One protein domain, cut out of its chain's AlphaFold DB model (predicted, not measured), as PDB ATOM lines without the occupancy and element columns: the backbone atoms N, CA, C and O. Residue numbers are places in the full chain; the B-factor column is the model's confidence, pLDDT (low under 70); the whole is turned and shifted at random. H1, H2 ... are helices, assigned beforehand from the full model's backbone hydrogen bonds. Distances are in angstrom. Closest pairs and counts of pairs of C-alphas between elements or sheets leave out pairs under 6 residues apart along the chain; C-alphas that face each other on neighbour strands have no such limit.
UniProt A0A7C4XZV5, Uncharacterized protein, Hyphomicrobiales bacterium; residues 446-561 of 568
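This is residues 446 to 561 of the 568 residues of an uncharacterized protein of Hyphomicrobiales bacterium (UniProt A0A7C4XZV5). A compact body of seven helices sends out one long, straight arm, the last helix H8, whose residues 543 to 560 stick out together with Gly 561. In the body, helices H1, H4 and H7 make one row and H2, H5 and H6 a second row beside it, while the short H3 packs on H1. The printed part has 116 residues with eight named helices, H1 to H8 in chain order, and no named strand; its class is all helix. The whole is loose, with a radius of gyration of the C-alphas of 16.8 A, and spans 58 by 25 by 24 A, the arm making much of the length.

The longest helix, H8 at residues 538 to 560, touches no helix. It is close to H7, residues 530 to 536, but not clearly touching; the closest C-alphas, of Trp 534 and Val 541, are 6.1 A apart. H7 and H6, residues 513 to 524, form a helical hairpin at a shallow tilt of 25 degrees, opposite ways; H6 touches H7 with residues 519 to 523 alone, closest at the C-alphas of Val 523 and Pro 530, 5.5 A. H7 also touches H4, residues 485 to 492, at a steep tilt of 57 degrees, closest at the C-alphas of Val 487 and Leu 532, 6.2 A. H5, residues 497 to 505, touches H2, residues 462 to 474, at a shallow tilt of 14 degrees, the same way, closest at the C-alphas of Ala 464 and Met 498, 4.8 A. H4 touches H1, residues 447 to 459, closest at the C-alphas of Gly 459 and Leu 492, 6.2 A. H1 and H2, a helical hairpin, only just touch, with 3 pairs of C-alphas within 8 A, closest at Leu 457 and Gly 465, 5.3 A. H3, residues 478 to 482, touches H1, closest at the C-alphas of Glu 449 and Met 479, 6.2 A. Every O i to N i+4 pair is within hydrogen-bond range in H1, H2, H4, H5, H6 and H8; H7 has 2 of 3, and H3 has 0 of 1 but 1 of 2 O i to N i+3 pairs.

H8 is 32.2 A from first to last C-alpha, from C-alpha 538 at (-21.814, -13.640, -16.004) to C-alpha 560 at (-8.339, -0.454, -42.048). H1, 18.6 A, begins at C-alpha 447 at (-43.740, -23.949, -4.389). H2 measures 18.4 A and H6 16.2 A.

The C-alphas of Ala 473 and Gly 561 are the two farthest apart, 59.3 A. Without residues 543 to 561 the body spans 33 by 24 by 20 A. The printed part has no cut and no long link. Residues 508 to 511 and residue 561 are under pLDDT 70.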
ATOM      1  N   ALA A 446     -39.603 -23.604  -1.694       92.88
ATOM      2  CA  ALA A 446     -40.866 -22.948  -2.007       92.88
ATOM      3  C   ALA A 446     -41.606 -23.656  -3.162       92.88
ATOM      4  O   ALA A 446     -41.032 -24.454  -3.900       92.88
ATOM      5  N   GLU A 447     -42.887 -23.333  -3.356       93.31
ATOM      6  CA  GLU A 447     -43.740 -23.949  -4.389       93.31
ATOM      7  C   GLU A 447     -43.139 -23.873  -5.815       93.31
ATOM      8  O   GLU A 447     -43.049 -24.919  -6.462       93.31
ATOM      9  N   PRO A 448     -42.607 -22.726  -6.300       92.56
ATOM     10  CA  PRO A 448     -41.996 -22.661  -7.634       92.56
ATOM     11  C   PRO A 448     -40.735 -23.527  -7.774       92.56
ATOM     12  O   PRO A 448     -40.438 -24.043  -8.852       92.56
ATOM     13  N   GLU A 449     -39.983 -23.692  -6.686       94.00
ATOM     14  CA  GLU A 449     -38.762 -24.500  -6.658       94.00
ATOM     15  C   GLU A 449     -39.094 -25.993  -6.665       94.00
ATOM     16  O   GLU A 449     -38.434 -26.758  -7.369       94.00
ATOM     17  N   LEU A 450     -40.149 -26.401  -5.950       94.75
ATOM     18  CA  LEU A 450     -40.692 -27.762  -5.999       94.75
ATOM     19  C   LEU A 450     -41.200 -28.102  -7.407       94.75
ATOM     20  O   LEU A 450     -40.901 -29.177  -7.927       94.75
ATOM     21  N   GLU A 451     -41.900 -27.177  -8.069       94.00
ATOM     22  CA  GLU A 451     -42.315 -27.366  -9.462       94.00
ATOM     23  C   GLU A 451     -41.125 -27.498 -10.412       94.00
ATOM     24  O   GLU A 451     -41.106 -28.381 -11.275       94.00
ATOM     25  N   ALA A 452     -40.121 -26.631 -10.267       93.31
ATOM     26  CA  ALA A 452     -38.922 -26.699 -11.087       93.31
ATOM     27  C   ALA A 452     -38.173 -28.018 -10.872       93.31
ATOM     28  O   ALA A 452     -37.804 -28.663 -11.855       93.31
ATOM     29  N   LEU A 453     -38.004 -28.448  -9.617       94.44
ATOM     30  CA  LEU A 453     -37.399 -29.731  -9.269       94.44
ATOM     31  C   LEU A 453     -38.155 -30.889  -9.926       94.44
ATOM     32  O   LEU A 453     -37.537 -31.739 -10.559       94.44
ATOM     33  N   SER A 454     -39.485 -30.889  -9.847       94.38
ATOM     34  CA  SER A 454     -40.307 -31.916 -10.485       94.38
ATOM     35  C   SER A 454     -40.094 -31.979 -12.003       94.38
ATOM     36  O   SER A 454     -39.879 -33.055 -12.560       94.38
ATOM     37  N   ARG A 455     -40.036 -30.823 -12.684       93.44
ATOM     38  CA  ARG A 455     -39.733 -30.765 -14.127       93.44
ATOM     39  C   ARG A 455     -38.353 -31.341 -14.454       93.44
ATOM     40  O   ARG A 455     -38.227 -32.060 -15.443       93.44
ATOM     41  N   TYR A 456     -37.340 -31.084 -13.626       93.75
ATOM     42  CA  TYR A 456     -36.036 -31.729 -13.791       93.75
ATOM     43  C   TYR A 456     -36.113 -33.244 -13.601       93.75
ATOM     44  O   TYR A 456     -35.557 -33.975 -14.411       93.75
ATOM     45  N   LEU A 457     -36.815 -33.736 -12.577       91.81
ATOM     46  CA  LEU A 457     -36.951 -35.177 -12.329       91.81
ATOM     47  C   LEU A 457     -37.730 -35.914 -13.427       91.81
ATOM     48  O   LEU A 457     -37.586 -37.130 -13.561       91.81
ATOM     49  N   SER A 458     -38.557 -35.203 -14.193       91.25
ATOM     50  CA  SER A 458     -39.255 -35.747 -15.362       91.25
ATOM     51  C   SER A 458     -38.425 -35.687 -16.647       91.25
ATOM     52  O   SER A 458     -38.568 -36.561 -17.493       91.25
ATOM     53  N   GLY A 459     -37.582 -34.661 -16.816       90.12
ATOM     54  CA  GLY A 459     -36.817 -34.438 -18.051       90.12
ATOM     55  C   GLY A 459     -35.371 -34.950 -18.042       90.12
ATOM     56  O   GLY A 459     -34.787 -35.144 -19.108       90.12
ATOM     57  N   LEU A 460     -34.772 -35.149 -16.866       92.81
ATOM     58  CA  LEU A 460     -33.403 -35.646 -16.727       92.81
ATOM     59  C   LEU A 460     -33.343 -37.175 -16.770       92.81
ATOM     60  O   LEU A 460     -34.200 -37.864 -16.218       92.81
ATOM     61  N   GLY A 461     -32.252 -37.710 -17.321       89.44
ATOM     62  CA  GLY A 461     -31.914 -39.124 -17.170       89.44
ATOM     63  C   GLY A 461     -31.751 -39.531 -15.688       89.44
ATOM     64  O   GLY A 461     -31.334 -38.701 -14.870       89.44
ATOM     65  N   PRO A 462     -32.002 -40.807 -15.313       88.50
ATOM     66  CA  PRO A 462     -32.077 -41.245 -13.911       88.50
ATOM     67  C   PRO A 462     -30.860 -40.871 -13.055       88.50
ATOM     68  O   PRO A 462     -31.002 -40.411 -11.922       88.50
ATOM     69  N   ALA A 463     -29.652 -41.004 -13.611       89.75
ATOM     70  CA  ALA A 463     -28.420 -40.665 -12.907       89.75
ATOM     71  C   ALA A 463     -28.308 -39.154 -12.623       89.75
ATOM     72  O   ALA A 463     -27.936 -38.757 -11.516       89.75
ATOM     73  N   ALA A 464     -28.633 -38.305 -13.606       91.12
ATOM     74  CA  ALA A 464     -28.553 -36.849 -13.470       91.12
ATOM     75  C   ALA A 464     -29.634 -36.326 -12.514       91.12
ATOM     76  O   ALA A 464     -29.341 -35.496 -11.651       91.12
ATOM     77  N   GLY A 465     -30.846 -36.887 -12.594       90.81
ATOM     78  CA  GLY A 465     -31.937 -36.603 -11.662       90.81
ATOM     79  C   GLY A 465     -31.579 -36.953 -10.216       90.81
ATOM     80  O   GLY A 465     -31.748 -36.122  -9.328       90.81
ATOM     81  N   GLN A 466     -30.993 -38.130  -9.966       91.06
ATOM     82  CA  GLN A 466     -30.592 -38.522  -8.610       91.06
ATOM     83  C   GLN A 466     -29.454 -37.648  -8.060       91.06
ATOM     84  O   GLN A 466     -29.442 -37.320  -6.871       91.06
ATOM     85  N   ARG A 467     -28.502 -37.234  -8.909       90.94
ATOM     86  CA  ARG A 467     -27.444 -36.291  -8.512       90.94
ATOM     87  C   ARG A 467     -28.029 -34.938  -8.113       90.94
ATOM     88  O   ARG A 467     -27.637 -34.404  -7.075       90.94
ATOM     89  N   LEU A 468     -28.963 -34.414  -8.907       92.44
ATOM     90  CA  LEU A 468     -29.673 -33.177  -8.596       92.44
ATOM     91  C   LEU A 468     -30.438 -33.297  -7.275       92.44
ATOM     92  O   LEU A 468     -30.247 -32.468  -6.390       92.44
ATOM     93  N   LEU A 469     -31.234 -34.358  -7.120       91.69
ATOM     94  CA  LEU A 469     -32.039 -34.606  -5.926       91.69
ATOM     95  C   LEU A 469     -31.181 -34.613  -4.655       91.69
ATOM     96  O   LEU A 469     -31.470 -33.872  -3.721       91.69
ATOM     97  N   ARG A 470     -30.076 -35.374  -4.643       90.56
ATOM     98  CA  ARG A 470     -29.150 -35.416  -3.495       90.56
ATOM     99  C   ARG A 470     -28.537 -34.049  -3.200       90.56
ATOM    100  O   ARG A 470     -28.416 -33.666  -2.041       90.56
ATOM    101  N   ALA A 471     -28.141 -33.313  -4.237       90.56
ATOM    102  CA  ALA A 471     -27.502 -32.013  -4.071       90.56
ATOM    103  C   ALA A 471     -28.463 -30.950  -3.517       90.56
ATOM    104  O   ALA A 471     -28.035 -30.114  -2.721       90.56
ATOM    105  N   VAL A 472     -29.734 -30.996  -3.926       91.50
ATOM    106  CA  VAL A 472     -30.803 -30.107  -3.449       91.50
ATOM    107  C   VAL A 472     -31.265 -30.511  -2.049       91.50
ATOM    108  O   VAL A 472     -31.447 -29.643  -1.202       91.50
ATOM    109  N   ALA A 473     -31.372 -31.811  -1.759       88.25
ATOM    110  CA  ALA A 473     -31.695 -32.306  -0.421       88.25
ATOM    111  C   ALA A 473     -30.637 -31.900   0.622       88.25
ATOM    112  O   ALA A 473     -30.980 -31.588   1.759       88.25
ATOM    113  N   GLN A 474     -29.356 -31.863   0.236       89.75
ATOM    114  CA  GLN A 474     -28.263 -31.400   1.101       89.75
ATOM    115  C   GLN A 474     -28.205 -29.874   1.240       89.75
ATOM    116  O   GLN A 474     -27.852 -29.371   2.304       89.75
ATOM    117  N   ASN A 475     -28.503 -29.131   0.170       89.19
ATOM    118  CA  ASN A 475     -28.491 -27.671   0.181       89.19
ATOM    119  C   ASN A 475     -29.635 -27.103  -0.684       89.19
ATOM    120  O   ASN A 475     -29.439 -26.885  -1.887       89.19
ATOM    121  N   PRO A 476     -30.805 -26.815  -0.076       88.81
ATOM    122  CA  PRO A 476     -31.991 -26.344  -0.793       88.81
ATOM    123  C   PRO A 476     -31.781 -25.032  -1.557       88.81
ATOM    124  O   PRO A 476     -32.379 -24.835  -2.612       88.81
ATOM    125  N   VAL A 477     -30.862 -24.169  -1.099       87.19
ATOM    126  CA  VAL A 477     -30.553 -22.871  -1.734       87.19
ATOM    127  C   VAL A 477     -30.080 -23.040  -3.180       87.19
ATOM    128  O   VAL A 477     -30.317 -22.172  -4.019       87.19
ATOM    129  N   ARG A 478     -29.476 -24.186  -3.523       87.81
ATOM    130  CA  ARG A 478     -29.053 -24.486  -4.903       87.81
ATOM    131  C   ARG A 478     -30.216 -24.479  -5.893       87.81
ATOM    132  O   ARG A 478     -30.002 -24.239  -7.081       87.81
ATOM    133  N   MET A 479     -31.437 -24.717  -5.417       90.94
ATOM    134  CA  MET A 479     -32.613 -24.747  -6.270       90.94
ATOM    135  C   MET A 479     -33.035 -23.356  -6.752       90.94
ATOM    136  O   MET A 479     -33.624 -23.265  -7.822       90.94
ATOM    137  N   GLN A 480     -32.658 -22.275  -6.062       86.12
ATOM    138  CA  GLN A 480     -33.012 -20.903  -6.455       86.12
ATOM    139  C   GLN A 480     -32.488 -20.544  -7.852       86.12
ATOM    140  O   GLN A 480     -33.211 -19.987  -8.676       86.12
ATOM    141  N   VAL A 481     -31.239 -20.914  -8.149       84.00
ATOM    142  CA  VAL A 481     -30.616 -20.666  -9.462       84.00
ATOM    143  C   VAL A 481     -31.207 -21.596 -10.523       84.00
ATOM    144  O   VAL A 481     -31.535 -21.179 -11.637       84.00
ATOM    145  N   LEU A 482     -31.384 -22.866 -10.157       88.75
ATOM    146  CA  LEU A 482     -31.891 -23.904 -11.048       88.75
ATOM    147  C   LEU A 482     -33.383 -23.749 -11.368       88.75
ATOM    148  O   LEU A 482     -33.829 -24.273 -12.385       88.75
ATOM    149  N   ALA A 483     -34.150 -23.039 -10.537       88.94
ATOM    150  CA  ALA A 483     -35.584 -22.842 -10.724       88.94
ATOM    151  C   ALA A 483     -35.920 -21.936 -11.916       88.94
ATOM    152  O   ALA A 483     -37.038 -21.991 -12.436       88.94
ATOM    153  N   SER A 484     -34.961 -21.130 -12.385       90.06
ATOM    154  CA  SER A 484     -35.173 -20.266 -13.545       90.06
ATOM    155  C   SER A 484     -35.475 -21.090 -14.805       90.06
ATOM    156  O   SER A 484     -34.813 -22.085 -15.106       90.06
ATOM    157  N   ALA A 485     -36.496 -20.673 -15.564       88.31
ATOM    158  CA  ALA A 485     -36.920 -21.392 -16.768       88.31
ATOM    159  C   ALA A 485     -35.783 -21.508 -17.795       88.31
ATOM    160  O   ALA A 485     -35.557 -22.581 -18.340       88.31
ATOM    161  N   ARG A 486     -35.009 -20.429 -17.972       90.06
ATOM    162  CA  ARG A 486     -33.858 -20.379 -18.883       90.06
ATOM    163  C   ARG A 486     -32.794 -21.424 -18.541       90.06
ATOM    164  O   ARG A 486     -32.387 -22.170 -19.429       90.06
ATOM    165  N   VAL A 487     -32.365 -21.495 -17.278       91.25
ATOM    166  CA  VAL A 487     -31.357 -22.472 -16.834       91.25
ATOM    167  C   VAL A 487     -31.910 -23.883 -16.966       91.25
ATOM    168  O   VAL A 487     -31.237 -24.748 -17.517       91.25
ATOM    169  N   ARG A 488     -33.153 -24.115 -16.537       92.50
ATOM    170  CA  ARG A 488     -33.789 -25.432 -16.641       92.50
ATOM    171  C   ARG A 488     -33.843 -25.941 -18.067       92.50
ATOM    172  O   ARG A 488     -33.390 -27.052 -18.324       92.50
ATOM    173  N   ASP A 489     -34.358 -25.144 -18.988       91.94
ATOM    174  CA  ASP A 489     -34.540 -25.580 -20.367       91.94
ATOM    175  C   ASP A 489     -33.171 -25.782 -21.054       91.94
ATOM    176  O   ASP A 489     -32.996 -26.722 -21.831       91.94
ATOM    177  N   ALA A 490     -32.155 -24.988 -20.695       91.50
ATOM    178  CA  ALA A 490     -30.781 -25.162 -21.168       91.50
ATOM    179  C   ALA A 490     -30.090 -26.417 -20.589       91.50
ATOM    180  O   ALA A 490     -29.359 -27.098 -21.310       91.50
ATOM    181  N   VAL A 491     -30.341 -26.772 -19.324       93.19
ATOM    182  CA  VAL A 491     -29.859 -28.034 -18.731       93.19
ATOM    183  C   VAL A 491     -30.550 -29.230 -19.384       93.19
ATOM    184  O   VAL A 491     -29.878 -30.184 -19.764       93.19
ATOM    185  N   LEU A 492     -31.875 -29.181 -19.550       92.62
ATOM    186  CA  LEU A 492     -32.651 -30.285 -20.124       92.62
ATOM    187  C   LEU A 492     -32.318 -30.545 -21.597       92.62
ATOM    188  O   LEU A 492     -32.303 -31.700 -22.016       92.62
ATOM    189  N   SER A 493     -32.024 -29.489 -22.361       92.88
ATOM    190  CA  SER A 493     -31.627 -29.576 -23.774       92.88
ATOM    191  C   SER A 493     -30.142 -29.886 -23.994       92.88
ATOM    192  O   SER A 493     -29.730 -30.089 -25.135       92.88
ATOM    193  N   SER A 494     -29.327 -29.935 -22.933       93.25
ATOM    194  CA  SER A 494     -27.903 -30.259 -23.057       93.25
ATOM    195  C   SER A 494     -27.706 -31.742 -23.408       93.25
ATOM    196  O   SER A 494     -28.288 -32.592 -22.729       93.25
ATOM    197  N   PRO A 495     -26.858 -32.081 -24.403       91.62
ATOM    198  CA  PRO A 495     -26.573 -33.476 -24.757       91.62
ATOM    199  C   PRO A 495     -26.020 -34.302 -23.591       91.62
ATOM    200  O   PRO A 495     -26.395 -35.460 -23.418       91.62
ATOM    201  N   ASP A 496     -25.167 -33.698 -22.759       93.44
ATOM    202  CA  ASP A 496     -24.691 -34.280 -21.508       93.44
ATOM    203  C   ASP A 496     -25.353 -33.592 -20.308       93.44
ATOM    204  O   ASP A 496     -24.831 -32.655 -19.694       93.44
ATOM    205  N   GLN A 497     -26.536 -34.092 -19.960       91.88
ATOM    206  CA  GLN A 497     -27.321 -33.595 -18.832       91.88
ATOM    207  C   GLN A 497     -26.593 -33.747 -17.483       91.88
ATOM    208  O   GLN A 497     -26.795 -32.937 -16.577       91.88
ATOM    209  N   MET A 498     -25.729 -34.758 -17.325       92.06
ATOM    210  CA  MET A 498     -24.970 -34.966 -16.088       92.06
ATOM    211  C   MET A 498     -23.915 -33.875 -15.903       92.06
ATOM    212  O   MET A 498     -23.798 -33.313 -14.811       92.06
ATOM    213  N   ALA A 499     -23.169 -33.563 -16.966       91.44
ATOM    214  CA  ALA A 499     -22.187 -32.485 -16.959       91.44
ATOM    215  C   ALA A 499     -22.857 -31.121 -16.730       91.44
ATOM    216  O   ALA A 499     -22.388 -30.349 -15.894       91.44
ATOM    217  N   ALA A 500     -23.995 -30.863 -17.386       91.62
ATOM    218  CA  ALA A 500     -24.761 -29.628 -17.218       91.62
ATOM    219  C   ALA A 500     -25.246 -29.429 -15.768       91.62
ATOM    220  O   ALA A 500     -25.046 -28.369 -15.172       91.62
ATOM    221  N   VAL A 501     -25.823 -30.470 -15.156       91.81
ATOM    222  CA  VAL A 501     -26.242 -30.442 -13.744       91.81
ATOM    223  C   VAL A 501     -25.035 -30.264 -12.813       91.81
ATOM    224  O   VAL A 501     -25.093 -29.473 -11.871       91.81
ATOM    225  N   ALA A 502     -23.922 -30.960 -13.065       90.62
ATOM    226  CA  ALA A 502     -22.715 -30.852 -12.246       90.62
ATOM    227  C   ALA A 502     -22.081 -29.452 -12.294       90.62
ATOM    228  O   ALA A 502     -21.650 -28.958 -11.251       90.62
ATOM    229  N   MET A 503     -22.059 -28.814 -13.468       89.69
ATOM    230  CA  MET A 503     -21.603 -27.434 -13.658       89.69
ATOM    231  C   MET A 503     -22.437 -26.458 -12.818       89.69
ATOM    232  O   MET A 503     -21.891 -25.663 -12.050       89.69
ATOM    233  N   MET A 504     -23.768 -26.556 -12.891       89.81
ATOM    234  CA  MET A 504     -24.651 -25.626 -12.179       89.81
ATOM    235  C   MET A 504     -24.644 -25.824 -10.657       89.81
ATOM    236  O   MET A 504     -24.753 -24.849  -9.915       89.81
ATOM    237  N   LEU A 505     -24.467 -27.059 -10.175       88.56
ATOM    238  CA  LEU A 505     -24.438 -27.377  -8.740       88.56
ATOM    239  C   LEU A 505     -23.099 -27.079  -8.046       88.56
ATOM    240  O   LEU A 505     -23.033 -27.144  -6.814       88.56
ATOM    241  N   ARG A 506     -22.030 -26.792  -8.801       85.56
ATOM    242  CA  ARG A 506     -20.701 -26.508  -8.242       85.56
ATOM    243  C   ARG A 506     -20.745 -25.218  -7.416       85.56
ATOM    244  O   ARG A 506     -21.298 -24.220  -7.869       85.56
ATOM    245  N   SER A 507     -20.196 -25.229  -6.203       70.25
ATOM    246  CA  SER A 507     -20.291 -24.102  -5.257       70.25
ATOM    247  C   SER A 507     -19.334 -22.944  -5.565       70.25
ATOM    248  O   SER A 507     -19.314 -21.969  -4.817       70.25
ATOM    249  N   ASP A 508     -18.532 -23.056  -6.620       66.56
ATOM    250  CA  ASP A 508     -17.416 -22.150  -6.861       66.56
ATOM    251  C   ASP A 508     -17.927 -20.729  -7.120       66.56
ATOM    252  O   ASP A 508     -18.687 -20.464  -8.057       66.56
ATOM    253  N   SER A 509     -17.522 -19.817  -6.235       54.12
ATOM    254  CA  SER A 509     -17.648 -18.372  -6.406       54.12
ATOM    255  C   SER A 509     -16.989 -17.976  -7.726       54.12
ATOM    256  O   SER A 509     -15.895 -18.460  -8.000       54.12
ATOM    257  N   GLY A 510     -17.639 -17.125  -8.527       57.78
ATOM    258  CA  GLY A 510     -17.425 -16.931  -9.975       57.78
ATOM    259  C   GLY A 510     -16.069 -16.409 -10.482       57.78
ATOM    260  O   GLY A 510     -16.043 -15.695 -11.481       57.78
ATOM    261  N   PHE A 511     -14.957 -16.751  -9.828       65.81
ATOM    262  CA  PHE A 511     -13.588 -16.380 -10.181       65.81
ATOM    263  C   PHE A 511     -12.574 -17.526 -10.026       65.81
ATOM    264  O   PHE A 511     -11.384 -17.246  -9.924       65.81
ATOM    265  N   ASP A 512     -12.990 -18.797 -10.014       80.12
ATOM    266  CA  ASP A 512     -12.034 -19.907 -10.145       80.12
ATOM    267  C   ASP A 512     -11.644 -20.096 -11.630       80.12
ATOM    268  O   ASP A 512     -12.477 -20.537 -12.431       80.12
ATOM    269  N   PRO A 513     -10.395 -19.777 -12.035       78.94
ATOM    270  CA  PRO A 513      -9.979 -19.855 -13.433       78.94
ATOM    271  C   PRO A 513      -9.976 -21.284 -13.986       78.94
ATOM    272  O   PRO A 513     -10.177 -21.467 -15.188       78.94
ATOM    273  N   PHE A 514      -9.750 -22.291 -13.135       83.06
ATOM    274  CA  PHE A 514      -9.743 -23.690 -13.562       83.06
ATOM    275  C   PHE A 514     -11.169 -24.175 -13.818       83.06
ATOM    276  O   PHE A 514     -11.441 -24.711 -14.891       83.06
ATOM    277  N   ALA A 515     -12.099 -23.872 -12.910       82.75
ATOM    278  CA  ALA A 515     -13.513 -24.186 -13.093       82.75
ATOM    279  C   ALA A 515     -14.104 -23.503 -14.339       82.75
ATOM    280  O   ALA A 515     -14.818 -24.147 -15.105       82.75
ATOM    281  N   ILE A 516     -13.770 -22.227 -14.584       84.75
ATOM    282  CA  ILE A 516     -14.218 -21.499 -15.783       84.75
ATOM    283  C   ILE A 516     -13.675 -22.162 -17.054       84.75
ATOM    284  O   ILE A 516     -14.419 -22.329 -18.019       84.75
ATOM    285  N   ARG A 517     -12.394 -22.558 -17.075       87.00
ATOM    286  CA  ARG A 517     -11.792 -23.239 -18.231       87.00
ATOM    287  C   ARG A 517     -12.485 -24.569 -18.522       87.00
ATOM    288  O   ARG A 517     -12.793 -24.836 -19.683       87.00
ATOM    289  N   ASP A 518     -12.724 -25.379 -17.497       87.44
ATOM    290  CA  ASP A 518     -13.370 -26.685 -17.648       87.44
ATOM    291  C   ASP A 518     -14.812 -26.534 -18.151       87.44
ATOM    292  O   ASP A 518     -15.231 -27.232 -19.075       87.44
ATOM    293  N   ASP A 519     -15.552 -25.560 -17.618       88.44
ATOM    294  CA  ASP A 519     -16.922 -25.269 -18.037       88.44
ATOM    295  C   ASP A 519     -16.981 -24.730 -19.486       88.44
ATOM    296  O   ASP A 519     -17.878 -25.092 -20.249       88.44
ATOM    297  N   VAL A 520     -16.001 -23.918 -19.910       87.19
ATOM    298  CA  VAL A 520     -15.864 -23.464 -21.309       87.19
ATOM    299  C   VAL A 520     -15.586 -24.637 -22.247       87.19
ATOM    300  O   VAL A 520     -16.165 -24.679 -23.331       87.19
ATOM    301  N   MET A 521     -14.747 -25.598 -21.847       89.12
ATOM    302  CA  MET A 521     -14.465 -26.786 -22.665       89.12
ATOM    303  C   MET A 521     -15.710 -27.660 -22.839       89.12
ATOM    304  O   MET A 521     -16.000 -28.085 -23.951       89.12
ATOM    305  N   LEU A 522     -16.516 -27.837 -21.787       89.75
ATOM    306  CA  LEU A 522     -17.787 -28.567 -21.879       89.75
ATOM    307  C   LEU A 522     -18.766 -27.940 -22.886       89.75
ATOM    308  O   LEU A 522     -19.508 -28.657 -23.561       89.75
ATOM    309  N   VAL A 523     -18.770 -26.610 -22.991       90.31
ATOM    310  CA  VAL A 523     -19.579 -25.875 -23.972       90.31
ATOM    311  C   VAL A 523     -18.964 -25.938 -25.370       90.31
ATOM    312  O   VAL A 523     -19.688 -26.146 -26.343       90.31
ATOM    313  N   TYR A 524     -17.644 -25.777 -25.485       90.25
ATOM    314  CA  TYR A 524     -16.918 -25.841 -26.757       90.25
ATOM    315  C   TYR A 524     -17.060 -27.213 -27.430       90.25
ATOM    316  O   TYR A 524     -17.310 -27.283 -28.631       90.25
ATOM    317  N   ASP A 525     -17.014 -28.287 -26.640       90.88
ATOM    318  CA  ASP A 525     -17.218 -29.668 -27.091       90.88
ATOM    319  C   ASP A 525     -18.689 -29.978 -27.441       90.88
ATOM    320  O   ASP A 525     -19.024 -31.105 -27.808       90.88
ATOM    321  N   GLY A 526     -19.601 -29.009 -27.291       89.31
ATOM    322  CA  GLY A 526     -21.029 -29.164 -27.576       89.31
ATOM    323  C   GLY A 526     -21.780 -30.058 -26.584       89.31
ATOM    324  O   GLY A 526     -22.921 -30.436 -26.844       89.31
ATOM    325  N   ARG A 527     -21.169 -30.408 -25.446       91.12
ATOM    326  CA  ARG A 527     -21.765 -31.298 -24.433       91.12
ATOM    327  C   ARG A 527     -22.780 -30.577 -23.549       91.12
ATOM    328  O   ARG A 527     -23.732 -31.201 -23.083       91.12
ATOM    329  N   VAL A 528     -22.587 -29.278 -23.326       93.00
ATOM    330  CA  VAL A 528     -23.418 -28.433 -22.456       93.00
ATOM    331  C   VAL A 528     -23.867 -27.179 -23.209       93.00
ATOM    332  O   VAL A 528     -23.108 -26.602 -23.982       93.00
ATOM    333  N   SER A 529     -25.109 -26.740 -22.981       91.12
ATOM    334  CA  SER A 529     -25.652 -25.535 -23.617       91.12
ATOM    335  C   SER A 529     -24.840 -24.277 -23.258       91.12
ATOM    336  O   SER A 529     -24.626 -24.010 -22.071       91.12
ATOM    337  N   PRO A 530     -24.454 -23.436 -24.240       88.75
ATOM    338  CA  PRO A 530     -23.652 -22.232 -23.999       88.75
ATOM    339  C   PRO A 530     -24.358 -21.197 -23.120       88.75
ATOM    340  O   PRO A 530     -23.707 -20.375 -22.477       88.75
ATOM    341  N   ILE A 531     -25.691 -21.247 -23.056       88.44
ATOM    342  CA  ILE A 531     -26.493 -20.359 -22.210       88.44
ATOM    343  C   ILE A 531     -26.153 -20.556 -20.725       88.44
ATOM    344  O   ILE A 531     -26.127 -19.583 -19.975       88.44
ATOM    345  N   LEU A 532     -25.817 -21.783 -20.310       89.25
ATOM    346  CA  LEU A 532     -25.483 -22.092 -18.917       89.25
ATOM    347  C   LEU A 532     -24.185 -21.423 -18.463       89.25
ATOM    348  O   LEU A 532     -24.058 -21.070 -17.293       89.25
ATOM    349  N   LEU A 533     -23.247 -21.177 -19.383       88.38
ATOM    350  CA  LEU A 533     -22.013 -20.452 -19.082       88.38
ATOM    351  C   LEU A 533     -22.289 -18.989 -18.719       88.38
ATOM    352  O   LEU A 533     -21.648 -18.450 -17.820       88.38
ATOM    353  N   TRP A 534     -23.268 -18.364 -19.383       86.75
ATOM    354  CA  TRP A 534     -23.685 -16.993 -19.086       86.75
ATOM    355  C   TRP A 534     -24.305 -16.880 -17.693       86.75
ATOM    356  O   TRP A 534     -23.963 -15.970 -16.941       86.75
ATOM    357  N   ASP A 535     -25.197 -17.808 -17.343       86.69
ATOM    358  CA  ASP A 535     -25.881 -17.788 -16.047       86.69
ATOM    359  C   ASP A 535     -24.950 -18.221 -14.895       86.69
ATOM    360  O   ASP A 535     -25.107 -17.750 -13.768       86.69
ATOM    361  N   LYS A 536     -23.942 -19.067 -15.162       85.00
ATOM    362  CA  LYS A 536     -22.950 -19.491 -14.161       85.00
ATOM    363  C   LYS A 536     -21.841 -18.460 -13.931       85.00
ATOM    364  O   LYS A 536     -21.485 -18.207 -12.781       85.00
ATOM    365  N   HIS A 537     -21.308 -17.864 -15.001       86.25
ATOM    366  CA  HIS A 537     -20.138 -16.976 -14.965       86.25
ATOM    367  C   HIS A 537     -20.398 -15.640 -15.691       86.25
ATOM    368  O   HIS A 537     -19.681 -15.301 -16.640       86.25
ATOM    369  N   PRO A 538     -21.385 -14.830 -15.260       85.00
ATOM    370  CA  PRO A 538     -21.814 -13.640 -16.004       85.00
ATOM    371  C   PRO A 538     -20.684 -12.621 -16.202       85.00
ATOM    372  O   PRO A 538     -20.555 -12.030 -17.277       85.00
ATOM    373  N   PHE A 539     -19.818 -12.447 -15.198       83.19
ATOM    374  CA  PHE A 539     -18.682 -11.527 -15.270       83.19
ATOM    375  C   PHE A 539     -17.585 -12.019 -16.212       83.19
ATOM    376  O   PHE A 539     -17.064 -11.224 -16.990       83.19
ATOM    377  N   ALA A 540     -17.258 -13.315 -16.184       82.19
ATOM    378  CA  ALA A 540     -16.226 -13.878 -17.050       82.19
ATOM    379  C   ALA A 540     -16.648 -13.812 -18.523       82.19
ATOM    380  O   ALA A 540     -15.863 -13.378 -19.367       82.19
ATOM    381  N   VAL A 541     -17.905 -14.158 -18.827       83.25
ATOM    382  CA  VAL A 541     -18.420 -14.082 -20.200       83.25
ATOM    383  C   VAL A 541     -18.524 -12.628 -20.673       83.25
ATOM    384  O   VAL A 541     -18.138 -12.326 -21.802       83.25
ATOM    385  N   SER A 542     -18.947 -11.699 -19.807       83.75
ATOM    386  CA  SER A 542     -18.978 -10.264 -20.136       83.75
ATOM    387  C   SER A 542     -17.578  -9.690 -20.379       83.75
ATOM    388  O   SER A 542     -17.365  -8.978 -21.359       83.75
ATOM    389  N   ALA A 543     -16.601 -10.030 -19.534       84.25
ATOM    390  CA  ALA A 543     -15.212  -9.606 -19.697       84.25
ATOM    391  C   ALA A 543     -14.595 -10.168 -20.988       84.25
ATOM    392  O   ALA A 543     -13.934  -9.432 -21.719       84.25
ATOM    393  N   ALA A 544     -14.863 -11.438 -21.310       83.81
ATOM    394  CA  ALA A 544     -14.438 -12.053 -22.564       83.81
ATOM    395  C   ALA A 544     -15.077 -11.369 -23.784       83.81
ATOM    396  O   ALA A 544     -14.379 -11.092 -24.757       83.81
ATOM    397  N   ALA A 545     -16.369 -11.029 -23.725       84.69
ATOM    398  CA  ALA A 545     -17.048 -10.296 -24.792       84.69
ATOM    399  C   ALA A 545     -16.458  -8.887 -24.989       84.69
ATOM    400  O   ALA A 545     -16.220  -8.474 -26.123       84.69
ATOM    401  N   ILE A 546     -16.151  -8.167 -23.903       87.75
ATOM    402  CA  ILE A 546     -15.492  -6.853 -23.963       87.75
ATOM    403  C   ILE A 546     -14.080  -6.975 -24.547       87.75
ATOM    404  O   ILE A 546     -13.717  -6.190 -25.422       87.75
ATOM    405  N   LEU A 547     -13.296  -7.968 -24.114       88.00
ATOM    406  CA  LEU A 547     -11.964  -8.240 -24.659       88.00
ATOM    407  C   LEU A 547     -12.022  -8.596 -26.145       88.00
ATOM    408  O   LEU A 547     -11.200  -8.107 -26.914       88.00
ATOM    409  N   LEU A 548     -13.010  -9.390 -26.565       88.12
ATOM    410  CA  LEU A 548     -13.248  -9.716 -27.968       88.12
ATOM    411  C   LEU A 548     -13.563  -8.451 -28.774       88.12
ATOM    412  O   LEU A 548     -12.965  -8.232 -29.823       88.12
ATOM    413  N   VAL A 549     -14.456  -7.588 -28.280       88.69
ATOM    414  CA  VAL A 549     -14.778  -6.309 -28.933       88.69
ATOM    415  C   VAL A 549     -13.542  -5.416 -29.009       88.69
ATOM    416  O   VAL A 549     -13.265  -4.850 -30.063       88.69
ATOM    417  N   PHE A 550     -12.759  -5.319 -27.935       89.31
ATOM    418  CA  PHE A 550     -11.516  -4.553 -27.921       89.31
ATOM    419  C   PHE A 550     -10.501  -5.103 -28.932       89.31
ATOM    420  O   PHE A 550      -9.949  -4.340 -29.722       89.31
ATOM    421  N   LEU A 551     -10.312  -6.424 -28.979       88.81
ATOM    422  CA  LEU A 551      -9.449  -7.094 -29.950       88.81
ATOM    423  C   LEU A 551      -9.926  -6.837 -31.384       88.81
ATOM    424  O   LEU A 551      -9.116  -6.502 -32.241       88.81
ATOM    425  N   LEU A 552     -11.233  -6.927 -31.642       88.69
ATOM    426  CA  LEU A 552     -11.828  -6.627 -32.944       88.69
ATOM    427  C   LEU A 552     -11.646  -5.155 -33.327       88.69
ATOM    428  O   LEU A 552     -11.384  -4.866 -34.489       88.69
ATOM    429  N   LEU A 553     -11.731  -4.219 -32.377       87.31
ATOM    430  CA  LEU A 553     -11.447  -2.800 -32.613       87.31
ATOM    431  C   LEU A 553      -9.961  -2.557 -32.914       87.31
ATOM    432  O   LEU A 553      -9.645  -1.772 -33.810       87.31
ATOM    433  N   VAL A 554      -9.052  -3.251 -32.224       85.88
ATOM    434  CA  VAL A 554      -7.609  -3.217 -32.505       85.88
ATOM    435  C   VAL A 554      -7.313  -3.815 -33.883       85.88
ATOM    436  O   VAL A 554      -6.621  -3.179 -34.675       85.88
ATOM    437  N   LEU A 555      -7.898  -4.969 -34.225       85.50
ATOM    438  CA  LEU A 555      -7.779  -5.577 -35.553       85.50
ATOM    439  C   LEU A 555      -8.356  -4.669 -36.638       85.50
ATOM    440  O   LEU A 555      -7.723  -4.470 -37.667       85.50
ATOM    441  N   ARG A 556      -9.526  -4.066 -36.403       83.56
ATOM    442  CA  ARG A 556     -10.140  -3.095 -37.316       83.56
ATOM    443  C   ARG A 556      -9.205  -1.910 -37.536       83.56
ATOM    444  O   ARG A 556      -9.031  -1.481 -38.671       83.56
ATOM    445  N   ARG A 557      -8.572  -1.398 -36.477       80.81
ATOM    446  CA  ARG A 557      -7.597  -0.302 -36.559       80.81
ATOM    447  C   ARG A 557      -6.329  -0.708 -37.321       80.81
ATOM    448  O   ARG A 557      -5.809   0.111 -38.073       80.81
ATOM    449  N   LEU A 558      -5.860  -1.944 -37.154       78.44
ATOM    450  CA  LEU A 558      -4.686  -2.490 -37.844       78.44
ATOM    451  C   LEU A 558      -4.955  -2.802 -39.326       78.44
ATOM    452  O   LEU A 558      -4.093  -2.546 -40.158       78.44
ATOM    453  N   LEU A 559      -6.145  -3.305 -39.664       77.75
ATOM    454  CA  LEU A 559      -6.513  -3.715 -41.024       77.75
ATOM    455  C   LEU A 559      -7.060  -2.567 -41.888       77.75
ATOM    456  O   LEU A 559      -6.885  -2.594 -43.101       77.75
ATOM    457  N   LEU A 560      -7.725  -1.563 -41.296       70.25
ATOM    458  CA  LEU A 560      -8.339  -0.454 -42.048       70.25
ATOM    459  C   LEU A 560      -7.555   0.864 -42.001       70.25
ATOM    460  O   LEU A 560      -7.907   1.759 -42.762       70.25
ATOM    461  N   GLY A 561      -6.509   0.976 -41.170       63.84
ATOM    462  CA  GLY A 561      -5.580   2.114 -41.108       63.84
ATOM    463  C   GLY A 561      -6.214   3.496 -40.832       63.84
ATOM    464  O   GLY A 561      -7.404   3.732 -41.048       63.84
TER     465      GLY A 561